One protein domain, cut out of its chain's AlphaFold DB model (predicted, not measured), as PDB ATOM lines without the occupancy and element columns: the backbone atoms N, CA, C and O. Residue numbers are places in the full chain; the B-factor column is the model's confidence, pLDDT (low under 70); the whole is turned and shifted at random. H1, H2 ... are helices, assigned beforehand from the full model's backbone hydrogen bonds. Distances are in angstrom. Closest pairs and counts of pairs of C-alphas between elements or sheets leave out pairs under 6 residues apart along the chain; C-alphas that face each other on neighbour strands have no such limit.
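AT A GLANCE: This is residues 111 to 153 of the 186 residues of an uncharacterized protein of Stieleria varia (UniProt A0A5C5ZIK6). One long helix, H1, makes most of the length; a looped stretch, residues 111 to 122, gathers at the end where H1 begins, and the short helix H2 turns off at the other end to make a corner, with residues 148 to 153 sticking out. The printed part has 43 residues and two named helices, H1 then H2, with no named strand: all helix. It is loose, with a radius of gyration of the C-alphas of 12.6 A, and elongated, spanning 34 by 20 by 15 A.

IN THESE COORDINATES: Residues 111 to 122 come first, from C-alpha 111 at (-49.141, 20.231, 34.291). H1, residues 123 to 141, measures 26.7 A from C-alpha 123 at (-51.241, 12.697, 46.907) to C-alpha 141. H2, residues 145 to 152, ends with C-alpha 152 at (-23.811, 17.501, 57.415).

HOW THE PARTS SIT: H1 and H2 are close but not clearly touching; their closest C-alphas, of Thr 138 and Tyr 145, are 6.9 A apart. They run the same way at a steep tilt of 62 degrees. In H1 and H2 every O i to N i+4 pair is within hydrogen-bond range.

THE WHOLE: The farthest C-alphas, of Leu 113 and Thr 152, are 35.3 A apart. The printed part has no cut, and the link from H1 to H2 is tight. Residues 145 to 146 and 149 to 153 have pLDDT under 70.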
ATOM      1  N   LYS A 111     -50.399  20.025  33.572       86.38
ATOM      2  CA  LYS A 111     -49.141  20.231  34.291       86.38
ATOM      3  C   LYS A 111     -49.353  20.954  35.621       86.38
ATOM      4  O   LYS A 111     -48.720  20.575  36.593       86.38
ATOM      5  N   GLU A 112     -50.214  21.967  35.654       87.88
ATOM      6  CA  GLU A 112     -50.551  22.704  36.880       87.88
ATOM      7  C   GLU A 112     -51.391  21.842  37.821       87.88
ATOM      8  O   GLU A 112     -51.090  21.756  39.008       87.88
ATOM      9  N   LEU A 113     -52.389  21.136  37.278       89.38
ATOM     10  CA  LEU A 113     -53.252  20.254  38.067       89.38
ATOM     11  C   LEU A 113     -52.472  19.132  38.749       89.38
ATOM     12  O   LEU A 113     -52.744  18.804  39.901       89.38
ATOM     13  N   PHE A 114     -51.511  18.557  38.028       88.75
ATOM     14  CA  PHE A 114     -50.703  17.432  38.478       88.75
ATOM     15  C   PHE A 114     -49.288  17.828  38.912       88.75
ATOM     16  O   PHE A 114     -48.380  16.990  38.936       88.75
ATOM     17  N   TRP A 115     -49.070  19.103  39.235       89.31
ATOM     18  CA  TRP A 115     -47.828  19.525  39.861       89.31
ATOM     19  C   TRP A 115     -47.784  19.000  41.296       89.31
ATOM     20  O   TRP A 115     -48.735  19.186  42.046       89.31
ATOM     21  N   ARG A 116     -46.681  18.361  41.703       90.38
ATOM     22  CA  ARG A 116     -46.539  17.719  43.027       90.38
ATOM     23  C   ARG A 116     -46.735  18.635  44.250       90.38
ATOM     24  O   ARG A 116     -46.839  18.125  45.357       90.38
ATOM     25  N   GLU A 117     -46.684  19.954  44.069       89.12
ATOM     26  CA  GLU A 117     -46.898  20.955  45.134       89.12
ATOM     27  C   GLU A 117     -48.267  21.644  45.009       89.12
ATOM     28  O   GLU A 117     -48.573  22.543  45.782       89.12
ATOM     29  N   SER A 118     -49.083  21.261  44.022       88.88
ATOM     30  CA  SER A 118     -50.438  21.786  43.867       88.88
ATOM     31  C   SER A 118     -51.411  21.054  44.788       88.88
ATOM     32  O   SER A 118     -51.416  19.826  44.831       88.88
ATOM     33  N   GLU A 119     -52.309  21.803  45.427       88.81
ATOM     34  CA  GLU A 119     -53.417  21.273  46.238       88.81
ATOM     35  C   GLU A 119     -54.386  20.399  45.427       88.81
ATOM     36  O   GLU A 119     -55.088  19.551  45.970       88.81
ATOM     37  N   THR A 120     -54.436  20.591  44.105       88.56
ATOM     38  CA  THR A 120     -55.308  19.818  43.210       88.56
ATOM     39  C   THR A 120     -54.714  18.471  42.806       88.56
ATOM     40  O   THR A 120     -55.399  17.666  42.170       88.56
ATOM     41  N   CYS A 121     -53.432  18.243  43.095       89.94
ATOM     42  CA  CYS A 121     -52.733  17.036  42.690       89.94
ATOM     43  C   CYS A 121     -53.051  15.901  43.674       89.94
ATOM     44  O   CYS A 121     -52.841  16.065  44.873       89.94
ATOM     45  N   PRO A 122     -53.530  14.731  43.211       92.00
ATOM     46  CA  PRO A 122     -53.728  13.588  44.094       92.00
ATOM     47  C   PRO A 122     -52.419  13.177  44.784       92.00
ATOM     48  O   PRO A 122     -51.408  12.985  44.105       92.00
ATOM     49  N   GLU A 123     -52.451  12.966  46.106       88.50
ATOM     50  CA  GLU A 123     -51.241  12.697  46.907       88.50
ATOM     51  C   GLU A 123     -50.394  11.543  46.368       88.50
ATOM     52  O   GLU A 123     -49.192  11.697  46.191       88.50
ATOM     53  N   TRP A 124     -51.011  10.424  45.978       91.88
ATOM     54  CA  TRP A 124     -50.284   9.280  45.414       91.88
ATOM     55  C   TRP A 124     -49.455   9.642  44.166       91.88
ATOM     56  O   TRP A 124     -48.407   9.050  43.903       91.88
ATOM     57  N   TYR A 125     -49.924  10.603  43.361       88.94
ATOM     58  CA  TYR A 125     -49.224  11.052  42.161       88.94
ATOM     59  C   TYR A 125     -48.146  12.080  42.512       88.94
ATOM     60  O   TYR A 125     -47.043  12.035  41.959       88.94
ATOM     61  N   ALA A 126     -48.441  12.967  43.465       91.25
ATOM     62  CA  ALA A 126     -47.492  13.932  44.002       91.25
ATOM     63  C   ALA A 126     -46.289  13.239  44.666       91.25
ATOM     64  O   ALA A 126     -45.146  13.582  44.365       91.25
ATOM     65  N   GLU A 127     -46.526  12.219  45.495       90.44
ATOM     66  CA  GLU A 127     -45.492  11.381  46.114       90.44
ATOM     67  C   GLU A 127     -44.611  10.712  45.068       90.44
ATOM     68  O   GLU A 127     -43.391  10.864  45.100       90.44
ATOM     69  N   ARG A 128     -45.220  10.071  44.066       91.44
ATOM     70  CA  ARG A 128     -44.478   9.436  42.975       91.44
ATOM     71  C   ARG A 128     -43.590  10.427  42.220       91.44
ATOM     72  O   ARG A 128     -42.459  10.101  41.858       91.44
ATOM     73  N   GLN A 129     -44.082  11.642  41.966       89.25
ATOM     74  CA  GLN A 129     -43.264  12.687  41.354       89.25
ATOM     75  C   GLN A 129     -42.119  13.131  42.273       89.25
ATOM     76  O   GLN A 129     -40.998  13.293  41.788       89.25
ATOM     77  N   ARG A 130     -42.371  13.305  43.578       88.25
ATOM     78  CA  ARG A 130     -41.349  13.658  44.577       88.25
ATOM     79  C   ARG A 130     -40.245  12.600  44.633       88.25
ATOM     80  O   ARG A 130     -39.074  12.962  44.568       88.25
ATOM     81  N   GLU A 131     -40.604  11.319  44.654       88.62
ATOM     82  CA  GLU A 131     -39.650  10.204  44.615       88.62
ATOM     83  C   GLU A 131     -38.823  10.201  43.332       88.62
ATOM     84  O   GLU A 131     -37.599  10.182  43.406       88.62
ATOM     85  N   SER A 132     -39.460  10.316  42.161       86.62
ATOM     86  CA  SER A 132     -38.725  10.355  40.889       86.62
ATOM     87  C   SER A 132     -37.760  11.543  40.801       86.62
ATOM     88  O   SER A 132     -36.675  11.440  40.231       86.62
ATOM     89  N   HIS A 133     -38.144  12.678  41.392       85.06
ATOM     90  CA  HIS A 133     -37.316  13.873  41.449       85.06
ATOM     91  C   HIS A 133     -36.134  13.666  42.402       85.06
ATOM     92  O   HIS A 133     -35.015  14.040  42.060       85.06
ATOM     93  N   ARG A 134     -36.358  13.024  43.557       84.56
ATOM     94  CA  ARG A 134     -35.304  12.623  44.499       84.56
ATOM     95  C   ARG A 134     -34.305  11.680  43.829       84.56
ATOM     96  O   ARG A 134     -33.131  12.010  43.766       84.56
ATOM     97  N   GLU A 135     -34.776  10.583  43.239       86.81
ATOM     98  CA  GLU A 135     -33.935   9.596  42.542       86.81
ATOM     99  C   GLU A 135     -33.074  10.228  41.442       86.81
ATOM    100  O   GLU A 135     -31.886   9.921  41.332       86.81
ATOM    101  N   PHE A 136     -33.653  11.135  40.646       86.00
ATOM    102  CA  PHE A 136     -32.923  11.865  39.610       86.00
ATOM    103  C   PHE A 136     -31.742  12.654  40.191       86.00
ATOM    104  O   PHE A 136     -30.628  12.583  39.666       86.00
ATOM    105  N   TRP A 137     -31.965  13.383  41.287       80.31
ATOM    106  CA  TRP A 137     -30.919  14.182  41.920       80.31
ATOM    107  C   TRP A 137     -29.890  13.331  42.664       80.31
ATOM    108  O   TRP A 137     -28.696  13.603  42.541       80.31
ATOM    109  N   THR A 138     -30.315  12.260  43.337       84.62
ATOM    110  CA  THR A 138     -29.414  11.276  43.955       84.62
ATOM    111  C   THR A 138     -28.485  10.652  42.915       84.62
ATOM    112  O   THR A 138     -27.276  10.577  43.126       84.62
ATOM    113  N   ALA A 139     -29.017  10.255  41.754       85.31
ATOM    114  CA  ALA A 139     -28.215   9.694  40.670       85.31
ATOM    115  C   ALA A 139     -27.217  10.710  40.084       85.31
ATOM    116  O   ALA A 139     -26.110  10.333  39.705       85.31
ATOM    117  N   HIS A 140     -27.592  11.991  40.014       82.56
ATOM    118  CA  HIS A 140     -26.740  13.043  39.461       82.56
ATOM    119  C   HIS A 140     -25.615  13.477  40.416       82.56
ATOM    120  O   HIS A 140     -24.507  13.768  39.965       82.56
ATOM    121  N   TYR A 141     -25.881  13.529  41.724       79.19
ATOM    122  CA  TYR A 141     -24.938  14.040  42.728       79.19
ATOM    123  C   TYR A 141     -24.266  12.953  43.578       79.19
ATOM    124  O   TYR A 141     -23.382  13.261  44.376       79.19
ATOM    125  N   GLY A 142     -24.632  11.680  43.395       73.81
ATOM    126  CA  GLY A 142     -24.002  10.527  44.050       73.81
ATOM    127  C   GLY A 142     -24.374  10.333  45.525       73.81
ATOM    128  O   GLY A 142     -23.991   9.330  46.117       73.81
ATOM    129  N   SER A 143     -25.131  11.263  46.104       72.62
ATOM    130  CA  SER A 143     -25.756  11.176  47.425       72.62
ATOM    131  C   SER A 143     -27.120  11.856  47.343       72.62
ATOM    132  O   SER A 143     -27.297  12.788  46.551       72.62
ATOM    133  N   ASP A 144     -28.109  11.364  48.092       75.81
ATOM    134  CA  ASP A 144     -29.371  12.088  48.221       75.81
ATOM    135  C   ASP A 144     -29.089  13.401  48.960       75.81
ATOM    136  O   ASP A 144     -28.367  13.415  49.956       75.81
ATOM    137  N   TYR A 145     -29.648  14.510  48.472       67.81
ATOM    138  CA  TYR A 145     -29.536  15.806  49.140       67.81
ATOM    139  C   TYR A 145     -30.003  15.705  50.595       67.81
ATOM    140  O   TYR A 145     -29.389  16.312  51.466       67.81
ATOM    141  N   TYR A 146     -31.057  14.926  50.856       67.31
ATOM    142  CA  TYR A 146     -31.562  14.717  52.210       67.31
ATOM    143  C   TYR A 146     -30.611  13.877  53.068       67.31
ATOM    144  O   TYR A 146     -30.410  14.229  54.228       67.31
ATOM    145  N   ASP A 147     -29.975  12.846  52.507       72.81
ATOM    146  CA  ASP A 147     -28.969  12.044  53.218       72.81
ATOM    147  C   ASP A 147     -27.738  12.892  53.554       72.81
ATOM    148  O   ASP A 147     -27.314  12.945  54.706       72.81
ATOM    149  N   TRP A 148     -27.218  13.646  52.578       71.00
ATOM    150  CA  TRP A 148     -26.118  14.579  52.808       71.00
ATOM    151  C   TRP A 148     -26.496  15.652  53.831       71.00
ATOM    152  O   TRP A 148     -25.712  15.930  54.734       71.00
ATOM    153  N   TYR A 149     -27.694  16.236  53.731       65.06
ATOM    154  CA  TYR A 149     -28.182  17.257  54.659       65.06
ATOM    155  C   TYR A 149     -28.307  16.721  56.087       65.06
ATOM    156  O   TYR A 149     -27.917  17.417  57.017       65.06
ATOM    157  N   LEU A 150     -28.788  15.488  56.276       69.44
ATOM    158  CA  LEU A 150     -28.827  14.833  57.588       69.44
ATOM    159  C   LEU A 150     -27.420  14.513  58.118       69.44
ATOM    160  O   LEU A 150     -27.177  14.656  59.312       69.44
ATOM    161  N   GLU A 151     -26.480  14.128  57.250       68.69
ATOM    162  CA  GLU A 151     -25.086  13.851  57.631       68.69
ATOM    163  C   GLU A 151     -24.272  15.116  57.950       68.69
ATOM    164  O   GLU A 151     -23.383  15.086  58.803       68.69
ATOM    165  N   THR A 152     -24.545  16.229  57.264       65.81
ATOM    166  CA  THR A 152     -23.811  17.501  57.415       65.81
ATOM    167  C   THR A 152     -24.564  18.566  58.194       65.81
ATOM    168  O   THR A 152     -24.040  19.673  58.357       65.81
ATOM    169  N   GLN A 153     -25.753  18.262  58.720       56.00
ATOM    170  CA  GLN A 153     -26.457  19.186  59.593       56.00
ATOM    171  C   GLN A 153     -25.617  19.449  60.849       56.00
ATOM    172  O   GLN A 153     -25.534  18.647  61.776       56.00
TER     173      GLN A 153